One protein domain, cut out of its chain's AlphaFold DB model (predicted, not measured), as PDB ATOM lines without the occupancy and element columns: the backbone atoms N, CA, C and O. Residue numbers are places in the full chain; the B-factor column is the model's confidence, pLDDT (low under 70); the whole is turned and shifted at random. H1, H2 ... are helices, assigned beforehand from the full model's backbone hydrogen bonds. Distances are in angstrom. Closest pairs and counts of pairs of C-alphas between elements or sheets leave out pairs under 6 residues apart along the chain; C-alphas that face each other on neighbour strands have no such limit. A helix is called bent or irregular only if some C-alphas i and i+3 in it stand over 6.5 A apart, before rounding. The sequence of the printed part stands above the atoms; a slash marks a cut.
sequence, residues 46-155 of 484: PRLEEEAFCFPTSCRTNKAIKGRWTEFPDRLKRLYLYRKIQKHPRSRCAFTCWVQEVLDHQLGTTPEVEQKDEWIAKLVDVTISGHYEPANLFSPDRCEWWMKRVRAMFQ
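AT A GLANCE: This is residues 46 to 155 of the 484 residues of the protein "Ankyrin" of Aspergillus ibericus CBS 121593 (UniProt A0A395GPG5). A helical hairpin of H4 and H5 makes one end of the domain and the short pair H1 and H2 the other, with the five-residue H6 between them near the middle. H3 packs at a slant on the last residues of H5, 124 to 128, and H7 leads away from the H6 region, with residues 148 to 155 sticking out sideways. The printed part has 110 residues with seven named helices, H1 to H7 in chain order, and no named strand: the class is all helix, its touching helices mostly crossed. It is compact, with a radius of gyration of the C-alphas of 14.3 A, and spans 44 by 34 by 25 A.

HOW THE PARTS SIT: The longest helix, H5, residues 113 to 128, touches H4, residues 94 to 107, at a steep tilt of 42 degrees, opposite ways, as a helical hairpin; their closest C-alphas, of Leu 103 and Lys 116, are 7.0 A apart. With residues 124 to 128 alone, H5 touches H3, residues 74 to 86, at a steep tilt of 49 degrees, opposite ways; the closest C-alphas, of Leu 81 and Val 124, are 6.3 A apart. H3 and H4 are close but not clearly touching, the closest C-alphas, of Ile 85 and Thr 96, being 5.6 A apart. With residues 94 to 95 alone, H4 touches the hub, H6, residues 134 to 138; the C-alphas of Ala 94 and Leu 137 are the closest, at 5.1 A. H7, residues 140 to 153, touches H6 only at the corner, the closest C-alphas being those of Asn 136 and Arg 142, 5.7 A apart. H7 also touches residue 94 of H4, at a steep tilt of 61 degrees, the same way; the C-alphas of Ala 94 and Cys 143 are the closest, at 4.8 A. H6 touches H1, residues 46 to 54, with the closest C-alphas, of Cys 54 and Ala 135, 4.2 A apart. H2, residues 63 to 71, only just touches H6 and only just touches H1, each with 3 pairs of C-alphas within 8 A; the closest are those of Trp 69 and Pro 134, 7.0 A, and of Phe 53 and Trp 69, 7.2 A. H5 and H7 are apart. Every O i to N i+4 pair is within hydrogen-bond range in H3, H4, H5 and H6, against 3 of 5 in H1, 8 of 10 in H7 and 1 of 5 in H2, where 3 of 6 O i to N i+3 pairs are.

IN THESE COORDINATES: H1 begins at C-alpha 46 (355.635, 125.309, 228.764), and H7 ends at C-alpha 153 (342.755, 135.966, 256.089). H5, 22.6 A long, begins at C-alpha 113 (365.844, 152.299, 236.190); H7 is 20.1 A, H4 19.6 A and H3 18.5 A. H1 and H7 are irregular: C-alphas 51 and 54 are 7.3 A apart, C-alphas 141 and 144 7.5 A.

THE WHOLE: The C-alphas farthest apart, of Arg 60 and Glu 112, are 45.1 A apart. The printed part has no cut and no long link. Residues 148 to 155, of which 148 to 153 belong to H7, stand free. The mean pLDDT of the printed part is 80.3; residues 51 to 52, 54 to 68 and 109 are under 70.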
ATOM      1  N   PRO A  46     356.858 125.200 227.956       79.81
ATOM      2  CA  PRO A  46     355.635 125.309 228.764       79.81
ATOM      3  C   PRO A  46     355.643 124.342 229.957       79.81
ATOM      4  O   PRO A  46     355.019 124.612 230.988       79.81
ATOM      5  N   ARG A  47     356.451 123.274 229.876       79.00
ATOM      6  CA  ARG A  47     356.676 122.324 230.965       79.00
ATOM      7  C   ARG A  47     357.230 122.994 232.217       79.00
ATOM      8  O   ARG A  47     357.079 122.447 233.292       79.00
ATOM      9  N   LEU A  48     357.856 124.165 232.167       76.94
ATOM     10  CA  LEU A  48     358.282 124.814 233.410       76.94
ATOM     11  C   LEU A  48     357.083 125.264 234.269       76.94
ATOM     12  O   LEU A  48     357.087 125.142 235.495       76.94
ATOM     13  N   GLU A  49     356.034 125.758 233.623       74.81
ATOM     14  CA  GLU A  49     354.810 126.193 234.292       74.81
ATOM     15  C   GLU A  49     353.944 124.987 234.645       74.81
ATOM     16  O   GLU A  49     353.526 124.837 235.789       74.81
ATOM     17  N   GLU A  50     353.725 124.096 233.684       71.94
ATOM     18  CA  GLU A  50     352.886 122.915 233.856       71.94
ATOM     19  C   GLU A  50     353.600 121.926 234.790       71.94
ATOM     20  O   GLU A  50     353.276 121.872 235.966       71.94
ATOM     21  N   GLU A  51     354.671 121.296 234.308       68.94
ATOM     22  CA  GLU A  51     355.649 120.373 234.929       68.94
ATOM     23  C   GLU A  51     356.280 120.614 236.305       68.94
ATOM     24  O   GLU A  51     356.593 119.690 237.073       68.94
ATOM     25  N   ALA A  52     356.667 121.866 236.543       66.81
ATOM     26  CA  ALA A  52     357.683 122.174 237.545       66.81
ATOM     27  C   ALA A  52     357.139 123.071 238.651       66.81
ATOM     28  O   ALA A  52     357.293 122.727 239.827       66.81
ATOM     29  N   PHE A  53     356.499 124.192 238.299       71.00
ATOM     30  CA  PHE A  53     356.184 125.242 239.269       71.00
ATOM     31  C   PHE A  53     354.687 125.549 239.481       71.00
ATOM     32  O   PHE A  53     354.368 126.033 240.567       71.00
ATOM     33  N   CYS A  54     353.756 125.259 238.558       60.56
ATOM     34  CA  CYS A  54     352.374 125.787 238.645       60.56
ATOM     35  C   CYS A  54     351.196 124.779 238.617       60.56
ATOM     36  O   CYS A  54     350.066 125.232 238.775       60.56
ATOM     37  N   PHE A  55     351.381 123.458 238.499       60.34
ATOM     38  CA  PHE A  55     350.296 122.478 238.230       60.34
ATOM     39  C   PHE A  55     348.901 122.646 238.881       60.34
ATOM     40  O   PHE A  55     348.769 122.735 240.111       60.34
ATOM     41  N   PRO A  56     347.853 122.349 238.081       47.09
ATOM     42  CA  PRO A  56     346.776 121.448 238.520       47.09
ATOM     43  C   PRO A  56     346.288 120.427 237.453       47.09
ATOM     44  O   PRO A  56     346.019 120.791 236.316       47.09
ATOM     45  N   THR A  57     346.111 119.152 237.855       38.88
ATOM     46  CA  THR A  57     344.924 118.282 237.573       38.88
ATOM     47  C   THR A  57     345.048 116.857 238.153       38.88
ATOM     48  O   THR A  57     344.023 116.274 238.493       38.88
ATOM     49  N   SER A  58     346.249 116.292 238.365       42.12
ATOM     50  CA  SER A  58     346.386 114.873 238.787       42.12
ATOM     51  C   SER A  58     347.025 114.611 240.165       42.12
ATOM     52  O   SER A  58     346.836 113.532 240.729       42.12
ATOM     53  N   CYS A  59     347.731 115.573 240.772       43.19
ATOM     54  CA  CYS A  59     348.432 115.357 242.046       43.19
ATOM     55  C   CYS A  59     347.611 115.820 243.262       43.19
ATOM     56  O   CYS A  59     347.555 117.003 243.580       43.19
ATOM     57  N   ARG A  60     347.011 114.865 243.987       42.16
ATOM     58  CA  ARG A  60     346.164 115.098 245.179       42.16
ATOM     59  C   ARG A  60     346.913 115.447 246.478       42.16
ATOM     60  O   ARG A  60     346.261 115.631 247.501       42.16
ATOM     61  N   THR A  61     348.248 115.526 246.500       46.34
ATOM     62  CA  THR A  61     348.991 115.703 247.766       46.34
ATOM     63  C   THR A  61     350.009 116.845 247.745       46.34
ATOM     64  O   THR A  61     351.066 116.745 247.123       46.34
ATOM     65  N   ASN A  62     349.736 117.870 248.557       49.12
ATOM     66  CA  ASN A  62     350.534 119.092 248.745       49.12
ATOM     67  C   ASN A  62     351.995 118.863 249.201       49.12
ATOM     68  O   ASN A  62     352.838 119.743 249.040       49.12
ATOM     69  N   LYS A  63     352.338 117.691 249.757       44.88
ATOM     70  CA  LYS A  63     353.690 117.397 250.281       44.88
ATOM     71  C   LYS A  63     354.760 117.224 249.193       44.88
ATOM     72  O   LYS A  63     355.906 117.593 249.428       44.88
ATOM     73  N   ALA A  64     354.404 116.704 248.015       45.38
ATOM     74  CA  ALA A  64     355.359 116.471 246.924       45.38
ATOM     75  C   ALA A  64     355.798 117.772 246.219       45.38
ATOM     76  O   ALA A  64     356.892 117.843 245.667       45.38
ATOM     77  N   ILE A  65     354.960 118.814 246.271       51.31
ATOM     78  CA  ILE A  65     355.157 120.088 245.558       51.31
ATOM     79  C   ILE A  65     356.200 120.964 246.267       51.31
ATOM     80  O   ILE A  65     357.070 121.543 245.619       51.31
ATOM     81  N   LYS A  66     356.171 121.007 247.609       49.44
ATOM     82  CA  LYS A  66     357.124 121.788 248.421       49.44
ATOM     83  C   LYS A  66     358.576 121.308 248.260       49.44
ATOM     84  O   LYS A  66     359.488 122.118 248.376       49.44
ATOM     85  N   GLY A  67     358.787 120.018 247.975       55.97
ATOM     86  CA  GLY A  67     360.124 119.450 247.763       55.97
ATOM     87  C   GLY A  67     360.800 119.957 246.488       55.97
ATOM     88  O   GLY A  67     361.963 120.354 246.526       55.97
ATOM     89  N   ARG A  68     360.053 120.055 245.377       65.94
ATOM     90  CA  ARG A  68     360.639 120.376 244.068       65.94
ATOM     91  C   ARG A  68     361.252 121.771 244.019       65.94
ATOM     92  O   ARG A  68     362.405 121.880 243.648       65.94
ATOM     93  N   TRP A  69     360.565 122.832 244.455       76.88
ATOM     94  CA  TRP A  69     361.160 124.183 244.419       76.88
ATOM     95  C   TRP A  69     362.494 124.251 245.162       76.88
ATOM     96  O   TRP A  69     363.461 124.807 244.652       76.88
ATOM     97  N   THR A  70     362.589 123.628 246.338       73.62
ATOM     98  CA  THR A  70     363.836 123.623 247.112       73.62
ATOM     99  C   THR A  70     364.975 122.845 246.450       73.62
ATOM    100  O   THR A  70     366.129 123.153 246.726       73.62
ATOM    101  N   GLU A  71     364.673 121.893 245.564       73.62
ATOM    102  CA  GLU A  71     365.659 121.090 244.826       73.62
ATOM    103  C   GLU A  71     366.241 121.822 243.606       73.62
ATOM    104  O   GLU A  71     367.302 121.446 243.111       73.62
ATOM    105  N   PHE A  72     365.580 122.874 243.109       78.69
ATOM    106  CA  PHE A  72     366.025 123.555 241.892       78.69
ATOM    107  C   PHE A  72     367.244 124.451 242.167       78.69
ATOM    108  O   PHE A  72     367.288 125.123 243.203       78.69
ATOM    109  N   PRO A  73     368.201 124.552 241.225       82.81
ATOM    110  CA  PRO A  73     369.331 125.469 241.341       82.81
ATOM    111  C   PRO A  73     368.882 126.930 241.440       82.81
ATOM    112  O   PRO A  73     368.038 127.383 240.663       82.81
ATOM    113  N   ASP A  74     369.506 127.697 242.337       86.56
ATOM    114  CA  ASP A  74     369.154 129.105 242.577       86.56
ATOM    115  C   ASP A  74     369.305 129.974 241.319       86.56
ATOM    116  O   ASP A  74     368.489 130.863 241.082       86.56
ATOM    117  N   ARG A  75     370.275 129.653 240.450       86.81
ATOM    118  CA  ARG A  75     370.440 130.296 239.135       86.81
ATOM    119  C   ARG A  75     369.178 130.181 238.275       86.81
ATOM    120  O   ARG A  75     368.728 131.177 237.716       86.81
ATOM    121  N   LEU A  76     368.595 128.986 238.185       86.12
ATOM    122  CA  LEU A  76     367.402 128.754 237.371       86.12
ATOM    123  C   LEU A  76     366.186 129.464 237.968       86.12
ATOM    124  O   LEU A  76     365.436 130.103 237.234       86.12
ATOM    125  N   LYS A  77     366.019 129.408 239.297       88.81
ATOM    126  CA  LYS A  77     364.954 130.150 239.989       88.81
ATOM    127  C   LYS A  77     365.058 131.647 239.703       88.81
ATOM    128  O   LYS A  77     364.056 132.269 239.376       88.81
ATOM    129  N   ARG A  78     366.267 132.213 239.769       92.56
ATOM    130  CA  ARG A  78     366.519 133.630 239.475       92.56
ATOM    131  C   ARG A  78     366.087 133.988 238.052       92.56
ATOM    132  O   ARG A  78     365.278 134.895 237.885       92.56
ATOM    133  N   LEU A  79     366.562 133.249 237.048       90.81
ATOM    134  CA  LEU A  79     366.205 133.479 235.640       90.81
ATOM    135  C   LEU A  79     364.693 133.360 235.398       90.81
ATOM    136  O   LEU A  79     364.101 134.196 234.715       90.81
ATOM    137  N   TYR A  80     364.053 132.363 236.008       89.94
ATOM    138  CA  TYR A  80     362.607 132.178 235.943       89.94
ATOM    139  C   TYR A  80     361.833 133.374 236.519       89.94
ATOM    140  O   TYR A  80     360.897 133.871 235.890       89.94
ATOM    141  N   LEU A  81     362.237 133.876 237.690       92.31
ATOM    142  CA  LEU A  81     361.578 135.013 238.336       92.31
ATOM    143  C   LEU A  81     361.734 136.303 237.515       92.31
ATOM    144  O   LEU A  81     360.750 137.017 237.323       92.31
ATOM    145  N   TYR A  82     362.919 136.565 236.955       93.06
ATOM    146  CA  TYR A  82     363.122 137.696 236.039       93.06
ATOM    147  C   TYR A  82     362.229 137.596 234.799       93.06
ATOM    148  O   TYR A  82     361.547 138.560 234.444       93.06
ATOM    149  N   ARG A  83     362.156 136.413 234.182       89.50
ATOM    150  CA  ARG A  83     361.272 136.151 233.036       89.50
ATOM    151  C   ARG A  83     359.804 136.419 233.379       89.50
ATOM    152  O   ARG A  83     359.086 137.003 232.569       89.50
ATOM    153  N   LYS A  84     359.339 136.025 234.571       89.69
ATOM    154  CA  LYS A  84     357.971 136.311 235.043       89.69
ATOM    155  C   LYS A  84     357.708 137.809 235.163       89.69
ATOM    156  O   LYS A  84     356.670 138.267 234.697       89.69
ATOM    157  N   ILE A  85     358.648 138.565 235.731       92.19
ATOM    158  CA  ILE A  85     358.533 140.027 235.857       92.19
ATOM    159  C   ILE A  85     358.457 140.677 234.471       92.19
ATOM    160  O   ILE A  85     357.566 141.484 234.226       92.19
ATOM    161  N   GLN A  86     359.304 140.257 233.528       89.38
ATOM    162  CA  GLN A  86     359.271 140.752 232.144       89.38
ATOM    163  C   GLN A  86     357.940 140.443 231.435       89.38
ATOM    164  O   GLN A  86     357.433 141.262 230.669       89.38
ATOM    165  N   LYS A  87     357.337 139.277 231.703       86.38
ATOM    166  CA  LYS A  87     356.042 138.863 231.132       86.38
ATOM    167  C   LYS A  87     354.821 139.383 231.906       86.38
ATOM    168  O   LYS A  87     353.697 139.113 231.473       86.38
ATOM    169  N   HIS A  88     355.009 140.125 233.002       83.81
ATOM    170  CA  HIS A  88     353.941 140.523 233.926       83.81
ATOM    171  C   HIS A  88     352.687 141.098 233.242       83.81
ATOM    172  O   HIS A  88     351.598 140.623 233.563       83.81
ATOM    173  N   PRO A  89     352.781 142.020 232.257       82.31
ATOM    174  CA  PRO A  89     351.586 142.586 231.627       82.31
ATOM    175  C   PRO A  89     350.699 141.553 230.915       82.31
ATOM    176  O   PRO A  89     349.502 141.773 230.768       82.31
ATOM    177  N   ARG A  90     351.272 140.427 230.467       78.75
ATOM    178  CA  ARG A  90     350.571 139.381 229.703       78.75
ATOM    179  C   ARG A  90     350.197 138.161 230.544       78.75
ATOM    180  O   ARG A  90     349.303 137.417 230.162       78.75
ATOM    181  N   SER A  91     350.891 137.922 231.656       81.25
ATOM    182  CA  SER A  91     350.705 136.735 232.498       81.25
ATOM    183  C   SER A  91     350.933 137.092 233.967       81.25
ATOM    184  O   SER A  91     351.983 136.818 234.550       81.25
ATOM    185  N   ARG A  92     349.950 137.780 234.560       88.50
ATOM    186  CA  ARG A  92     350.022 138.238 235.953       88.50
ATOM    187  C   ARG A  92     349.920 137.054 236.910       88.50
ATOM    188  O   ARG A  92     348.982 136.268 236.834       88.50
ATOM    189  N   CYS A  93     350.832 136.988 237.870       90.69
ATOM    190  CA  CYS A  93     350.748 136.096 239.024       90.69
ATOM    191  C   CYS A  93     350.992 136.864 240.329       90.69
ATOM    192  O   CYS A  93     351.480 138.001 240.297       90.69
ATOM    193  N   ALA A  94     350.680 136.241 241.471       91.19
ATOM    194  CA  ALA A  94     350.762 136.889 242.781       91.19
ATOM    195  C   ALA A  94     352.158 137.476 243.045       91.19
ATOM    196  O   ALA A  94     352.255 138.621 243.475       91.19
ATOM    197  N   PHE A  95     353.226 136.754 242.683       93.19
ATOM    198  CA  PHE A  95     354.605 137.251 242.745       93.19
ATOM    199  C   PHE A  95     354.772 138.582 242.024       93.19
ATOM    200  O   PHE A  95     355.177 139.570 242.626       93.19
ATOM    201  N   THR A  96     354.441 138.616 240.734       94.06
ATOM    202  CA  THR A  96     354.652 139.808 239.908       94.06
ATOM    203  C   THR A  96     353.778 140.984 240.350       94.06
ATOM    204  O   THR A  96     354.235 142.121 240.320       94.06
ATOM    205  N   CYS A  97     352.559 140.718 240.833       92.56
ATOM    206  CA  CYS A  97     351.703 141.741 241.431       92.56
ATOM    207  C   CYS A  97     352.318 142.307 242.716       92.56
ATOM    208  O   CYS A  97     352.334 143.516 242.897       92.56
ATOM    209  N   TRP A  98     352.856 141.459 243.594       92.38
ATOM    210  CA  TRP A  98     353.497 141.916 244.826       92.38
ATOM    211  C   TRP A  98     354.809 142.638 244.585       92.38
ATOM    212  O   TRP A  98     355.070 143.614 245.275       92.38
ATOM    213  N   VAL A  99     355.601 142.215 243.598       92.81
ATOM    214  CA  VAL A  99     356.778 142.973 243.156       92.81
ATOM    215  C   VAL A  99     356.357 144.374 242.727       92.81
ATOM    216  O   VAL A  99     356.923 145.342 243.225       92.81
ATOM    217  N   GLN A 100     355.327 144.495 241.883       91.12
ATOM    218  CA  GLN A 100     354.833 145.804 241.456       91.12
ATOM    219  C   GLN A 100     354.326 146.639 242.640       91.12
ATOM    220  O   GLN A 100     354.722 147.788 242.771       91.12
ATOM    221  N   GLU A 101     353.551 146.052 243.559       90.25
ATOM    222  CA  GLU A 101     353.100 146.752 244.769       90.25
ATOM    223  C   GLU A 101     354.273 147.238 245.646       90.25
ATOM    224  O   GLU A 101     354.162 148.294 246.268       90.25
ATOM    225  N   VAL A 102     355.385 146.489 245.737       90.75
ATOM    226  CA  VAL A 102     356.571 146.926 246.504       90.75
ATOM    227  C   VAL A 102     357.221 148.114 245.810       90.75
ATOM    228  O   VAL A 102     357.545 149.098 246.474       90.75
ATOM    229  N   LEU A 103     357.393 148.029 244.489       90.75
ATOM    230  CA  LEU A 103     357.988 149.098 243.690       90.75
ATOM    231  C   LEU A 103     357.155 150.379 243.783       90.75
ATOM    232  O   LEU A 103     357.713 151.431 244.075       90.75
ATOM    233  N   ASP A 104     355.832 150.281 243.638       89.00
ATOM    234  CA  ASP A 104     354.919 151.426 243.731       89.00
ATOM    235  C   ASP A 104     354.982 152.080 245.122       89.00
ATOM    236  O   ASP A 104     354.954 153.304 245.248       89.00
ATOM    237  N   HIS A 105     355.103 151.272 246.182       87.56
ATOM    238  CA  HIS A 105     355.183 151.767 247.556       87.56
ATOM    239  C   HIS A 105     356.542 152.408 247.888       87.56
ATOM    240  O   HIS A 105     356.592 153.320 248.713       87.56
ATOM    241  N   GLN A 106     357.650 151.906 247.337       86.94
ATOM    242  CA  GLN A 106     359.004 152.354 247.698       86.94
ATOM    243  C   GLN A 106     359.555 153.440 246.774       86.94
ATOM    244  O   GLN A 106     360.270 154.321 247.239       86.94
ATOM    245  N   LEU A 107     359.232 153.380 245.484       84.50
ATOM    246  CA  LEU A 107     359.834 154.227 244.454       84.50
ATOM    247  C   LEU A 107     358.842 155.234 243.843       84.50
ATOM    248  O   LEU A 107     359.238 156.084 243.050       84.50
ATOM    249  N   GLY A 108     357.557 155.162 244.205       76.25
ATOM    250  CA  GLY A 108     356.518 156.034 243.661       76.25
ATOM    251  C   GLY A 108     356.232 155.776 242.176       76.25
ATOM    252  O   GLY A 108     356.422 154.673 241.667       76.25
ATOM    253  N   THR A 109     355.726 156.792 241.469       69.25
ATOM    254  CA  THR A 109     355.178 156.652 240.105       69.25
ATOM    255  C   THR A 109     356.224 156.684 238.984       69.25
ATOM    256  O   THR A 109     355.946 156.196 237.889       69.25
ATOM    257  N   THR A 110     357.428 157.212 239.240       70.19
ATOM    258  CA  THR A 110     358.540 157.304 238.268       70.19
ATOM    259  C   THR A 110     359.903 156.983 238.894       70.19
ATOM    260  O   THR A 110     360.674 157.897 239.197       70.19
ATOM    261  N   PRO A 111     360.229 155.693 239.065       76.62
ATOM    262  CA  PRO A 111     361.532 155.275 239.570       76.62
ATOM    263  C   PRO A 111     362.645 155.472 238.542       76.62
ATOM    264  O   PRO A 111     362.426 155.263 237.345       76.62
ATOM    265  N   GLU A 112     363.866 155.729 239.006       84.06
ATOM    266  CA  GLU A 112     365.062 155.502 238.191       84.06
ATOM    267  C   GLU A 112     365.205 154.005 237.866       84.06
ATOM    268  O   GLU A 112     364.873 153.135 238.679       84.06
ATOM    269  N   VAL A 113     365.706 153.690 236.665       84.31
ATOM    270  CA  VAL A 113     365.844 152.299 236.190       84.31
ATOM    271  C   VAL A 113     366.762 151.493 237.110       84.31
ATOM    272  O   VAL A 113     366.422 150.374 237.479       84.31
ATOM    273  N   GLU A 114     367.869 152.091 237.552       87.12
ATOM    274  CA  GLU A 114     368.846 151.443 238.434       87.12
ATOM    275  C   GLU A 114     368.235 151.064 239.790       87.12
ATOM    276  O   GLU A 114     368.370 149.927 240.241       87.12
ATOM    277  N   GLN A 115     367.480 151.979 240.406       86.19
ATOM    278  CA  GLN A 115     366.798 151.730 241.682       86.19
ATOM    279  C   GLN A 115     365.734 150.637 241.548       86.19
ATOM    280  O   GLN A 115     365.573 149.786 242.428       86.19
ATOM    281  N   LYS A 116     365.001 150.636 240.431       88.31
ATOM    282  CA  LYS A 116     364.011 149.602 240.131       88.31
ATOM    283  C   LYS A 116     364.667 148.229 240.000       88.31
ATOM    284  O   LYS A 116     364.173 147.266 240.591       88.31
ATOM    285  N   ASP A 117     365.764 148.140 239.259       89.56
ATOM    286  CA  ASP A 117     366.498 146.890 239.056       89.56
ATOM    287  C   ASP A 117     367.116 146.380 240.363       89.56
ATOM    288  O   ASP A 117     367.055 145.180 240.642       89.56
ATOM    289  N   GLU A 118     367.609 147.277 241.224       90.25
ATOM    290  CA  GLU A 118     368.097 146.928 242.560       90.25
ATOM    291  C   GLU A 118     366.991 146.284 243.411       90.25
ATOM    292  O   GLU A 118     367.180 145.207 243.987       90.25
ATOM    293  N   TRP A 119     365.804 146.894 243.465       91.44
ATOM    294  CA  TRP A 119     364.669 146.341 244.207       91.44
ATOM    295  C   TRP A 119     364.193 145.009 243.642       91.44
ATOM    296  O   TRP A 119     363.919 144.078 244.406       91.44
ATOM    297  N   ILE A 120     364.128 144.885 242.317       93.31
ATOM    298  CA  ILE A 120     363.794 143.618 241.666       93.31
ATOM    299  C   ILE A 120     364.810 142.547 242.068       93.31
ATOM    300  O   ILE A 120     364.403 141.456 242.473       93.31
ATOM    301  N   ALA A 121     366.106 142.858 242.032       92.25
ATOM    302  CA  ALA A 121     367.153 141.927 242.434       92.25
ATOM    303  C   ALA A 121     366.981 141.485 243.894       92.25
ATOM    304  O   ALA A 121     366.982 140.280 244.158       92.25
ATOM    305  N   LYS A 122     366.737 142.423 244.824       91.81
ATOM    306  CA  LYS A 122     366.456 142.117 246.242       91.81
ATOM    307  C   LYS A 122     365.249 141.185 246.385       91.81
ATOM    308  O   LYS A 122     365.336 140.163 247.066       91.81
ATOM    309  N   LEU A 123     364.134 141.490 245.722       93.62
ATOM    310  CA  LEU A 123     362.892 140.715 245.825       93.62
ATOM    311  C   LEU A 123     363.020 139.316 245.223       93.62
ATOM    312  O   LEU A 123     362.561 138.345 245.828       93.62
ATOM    313  N   VAL A 124     363.667 139.190 244.063       94.00
ATOM    314  CA  VAL A 124     363.966 137.896 243.432       94.00
ATOM    315  C   VAL A 124     364.804 137.042 244.378       94.00
ATOM    316  O   VAL A 124     364.478 135.881 244.637       94.00
ATOM    317  N   ASP A 125     365.839 137.633 244.962       90.75
ATOM    318  CA  ASP A 125     366.744 136.937 245.859       90.75
ATOM    319  C   ASP A 125     366.076 136.474 247.154       90.75
ATOM    320  O   ASP A 125     366.340 135.356 247.606       90.75
ATOM    321  N   VAL A 126     365.207 137.292 247.742       91.81
ATOM    322  CA  VAL A 126     364.427 136.914 248.927       91.81
ATOM    323  C   VAL A 126     363.425 135.813 248.583       91.81
ATOM    324  O   VAL A 126     363.307 134.832 249.316       91.81
ATOM    325  N   THR A 127     362.771 135.917 247.425       91.88
ATOM    326  CA  THR A 127     361.781 134.938 246.959       91.88
ATOM    327  C   THR A 127     362.390 133.546 246.812       91.88
ATOM    328  O   THR A 127     361.765 132.562 247.194       91.88
ATOM    329  N   ILE A 128     363.632 133.430 246.335       89.94
ATOM    330  CA  ILE A 128     364.332 132.137 246.214       89.94
ATOM    331  C   ILE A 128     364.435 131.394 247.559       89.94
ATOM    332  O   ILE A 128     364.400 130.161 247.576       89.94
ATOM    333  N   SER A 129     364.504 132.126 248.674       86.81
ATOM    334  CA  SER A 129     364.652 131.576 250.028       86.81
ATOM    335  C   SER A 129     363.327 131.239 250.731       86.81
ATOM    336  O   SER A 129     363.355 130.774 251.868       86.81
ATOM    337  N   GLY A 130     362.170 131.484 250.108       83.50
ATOM    338  CA  GLY A 130     360.871 131.353 250.775       83.50
ATOM    339  C   GLY A 130     360.308 129.930 250.886       83.50
ATOM    340  O   GLY A 130     360.546 129.051 250.056       83.50
ATOM    341  N   HIS A 131     359.492 129.732 251.923       77.31
ATOM    342  CA  HIS A 131     358.666 128.554 252.197       77.31
ATOM    343  C   HIS A 131     357.237 128.777 251.723       77.31
ATOM    344  O   HIS A 131     356.327 129.013 252.516       77.31
ATOM    345  N   TYR A 132     357.015 128.646 250.425       79.69
ATOM    346  CA  TYR A 132     355.684 128.746 249.837       79.69
ATOM    347  C   TYR A 132     355.403 127.571 248.909       79.69
ATOM    348  O   TYR A 132     356.283 126.798 248.538       79.69
ATOM    349  N   GLU A 133     354.132 127.432 248.551       77.75
ATOM    350  CA  GLU A 133     353.720 126.595 247.436       77.75
ATOM    351  C   GLU A 133     353.913 127.407 246.144       77.75
ATOM    352  O   GLU A 133     353.247 128.436 245.986       77.75
ATOM    353  N   PRO A 134     354.802 126.981 245.226       81.69
ATOM    354  CA  PRO A 134     355.087 127.717 243.992       81.69
ATOM    355  C   PRO A 134     353.830 128.027 243.173       81.69
ATOM    356  O   PRO A 134     353.691 129.136 242.667       81.69
ATOM    357  N   ALA A 135     352.858 127.109 243.146       79.69
ATOM    358  CA  ALA A 135     351.597 127.308 242.441       79.69
ATOM    359  C   ALA A 135     350.798 128.507 242.974       79.69
ATOM    360  O   ALA A 135     350.200 129.232 242.191       79.69
ATOM    361  N   ASN A 136     350.806 128.772 244.283       84.12
ATOM    362  CA  ASN A 136     350.082 129.923 244.834       84.12
ATOM    363  C   ASN A 136     350.750 131.249 244.443       84.12
ATOM    364  O   ASN A 136     350.075 132.261 244.273       84.12
ATOM    365  N   LEU A 137     352.075 131.237 244.286       87.06
ATOM    366  CA  LEU A 137     352.863 132.434 244.032       87.06
ATOM    367  C   LEU A 137     353.003 132.744 242.526       87.06
ATOM    368  O   LEU A 137     352.982 133.911 242.133       87.06
ATOM    369  N   PHE A 138     353.115 131.715 241.682       87.12
ATOM    370  CA  PHE A 138     353.486 131.861 240.271       87.12
ATOM    371  C   PHE A 138     352.385 131.516 239.262       87.12
ATOM    372  O   PHE A 138     352.497 131.952 238.111       87.12
ATOM    373  N   SER A 139     351.332 130.794 239.668       84.44
ATOM    374  CA  SER A 139     350.210 130.459 238.782       84.44
ATOM    375  C   SER A 139     349.321 131.687 238.546       84.44
ATOM    376  O   SER A 139     348.866 132.303 239.520       84.44
ATOM    377  N   PRO A 140     349.024 132.034 237.281       85.25
ATOM    378  CA  PRO A 140     348.016 133.039 236.961       85.25
ATOM    379  C   PRO A 140     346.623 132.658 237.481       85.25
ATOM    380  O   PRO A 140     345.941 133.496 238.066       85.25
ATOM    381  N   ASP A 141     346.248 131.380 237.384       83.19
ATOM    382  CA  ASP A 141     344.910 130.889 237.750       83.19
ATOM    383  C   ASP A 141     344.621 131.007 239.252       83.19
ATOM    384  O   ASP A 141     343.483 131.204 239.675       83.19
ATOM    385  N   ARG A 142     345.662 130.901 240.089       83.94
ATOM    386  CA  ARG A 142     345.544 131.047 241.551       83.94
ATOM    387  C   ARG A 142     345.772 132.472 242.045       83.94
ATOM    388  O   ARG A 142     345.559 132.728 243.229       83.94
ATOM    389  N   CYS A 143     346.198 133.382 241.169       86.94
ATOM    390  CA  CYS A 143     346.656 134.724 241.516       86.94
ATOM    391  C   CYS A 143     345.626 135.490 242.361       86.94
ATOM    392  O   CYS A 143     345.912 135.868 243.498       86.94
ATOM    393  N   GLU A 144     344.408 135.670 241.844       88.00
ATOM    394  CA  GLU A 144     343.362 136.445 242.523       88.00
ATOM    395  C   GLU A 144     342.930 135.808 243.844       88.00
ATOM    396  O   GLU A 144     342.828 136.485 244.870       88.00
ATOM    397  N   TRP A 145     342.724 134.489 243.831       89.75
ATOM    398  CA  TRP A 145     342.348 133.731 245.018       89.75
ATOM    399  C   TRP A 145     343.398 133.865 246.124       89.75
ATOM    400  O   TRP A 145     343.054 134.156 247.275       89.75
ATOM    401  N   TRP A 146     344.678 133.694 245.783       89.12
ATOM    402  CA  TRP A 146     345.764 133.753 246.752       89.12
ATOM    403  C   TRP A 146     345.949 135.169 247.290       89.12
ATOM    404  O   TRP A 146     345.986 135.352 248.507       89.12
ATOM    405  N   MET A 147     345.954 136.188 246.424       88.31
ATOM    406  CA  MET A 147     346.030 137.589 246.852       88.31
ATOM    407  C   MET A 147     344.871 137.965 247.781       88.31
ATOM    408  O   MET A 147     345.099 138.584 248.824       88.31
ATOM    409  N   LYS A 148     343.635 137.554 247.459       88.12
ATOM    410  CA  LYS A 148     342.467 137.774 248.325       88.12
ATOM    411  C   LYS A 148     342.649 137.092 249.676       88.12
ATOM    412  O   LYS A 148     342.371 137.705 250.703       88.12
ATOM    413  N   ARG A 149     343.143 135.853 249.695       86.94
ATOM    414  CA  ARG A 149     343.382 135.100 250.930       86.94
ATOM    415  C   ARG A 149     344.465 135.747 251.797       86.94
ATOM    416  O   ARG A 149     344.244 135.901 252.991       86.94
ATOM    417  N   VAL A 150     345.582 136.188 251.218       85.38
ATOM    418  CA  VAL A 150     346.647 136.908 251.946       85.38
ATOM    419  C   VAL A 150     346.119 138.193 252.580       85.38
ATOM    420  O   VAL A 150     346.340 138.428 253.766       85.38
ATOM    421  N   ARG A 151     345.348 138.984 251.830       84.81
ATOM    422  CA  ARG A 151     344.793 140.249 252.330       84.81
ATOM    423  C   ARG A 151     343.702 140.040 253.383       84.81
ATOM    424  O   ARG A 151     343.729 140.694 254.417       84.81
ATOM    425  N   ALA A 152     342.754 139.136 253.138       82.25
ATOM    426  CA  ALA A 152     341.576 138.973 253.991       82.25
ATOM    427  C   ALA A 152     341.822 138.073 255.211       82.25
ATOM    428  O   ALA A 152     341.327 138.362 256.295       82.25
ATOM    429  N   MET A 153     342.566 136.975 255.041       77.12
ATOM    430  CA  MET A 153     342.755 135.966 256.089       77.12
ATOM    431  C   MET A 153     343.987 136.245 256.948       77.12
ATOM    432  O   MET A 153     343.934 136.060 258.157       77.12
ATOM    433  N   PHE A 154     345.093 136.669 256.331       76.31
ATOM    434  CA  PHE A 154     346.363 136.873 257.036       76.31
ATOM    435  C   PHE A 154     346.626 138.336 257.407       76.31
ATOM    436  O   PHE A 154     347.526 138.594 258.199       76.31
ATOM    437  N   GLN A 155     345.849 139.278 256.851       80.00
ATOM    438  CA  GLN A 155     345.952 140.721 257.114       80.00
ATOM    439  C   GLN A 155     347.385 141.273 256.941       80.00
ATOM    440  O   GLN A 155     347.780 142.232 257.600       80.00
TER     441      GLN A 155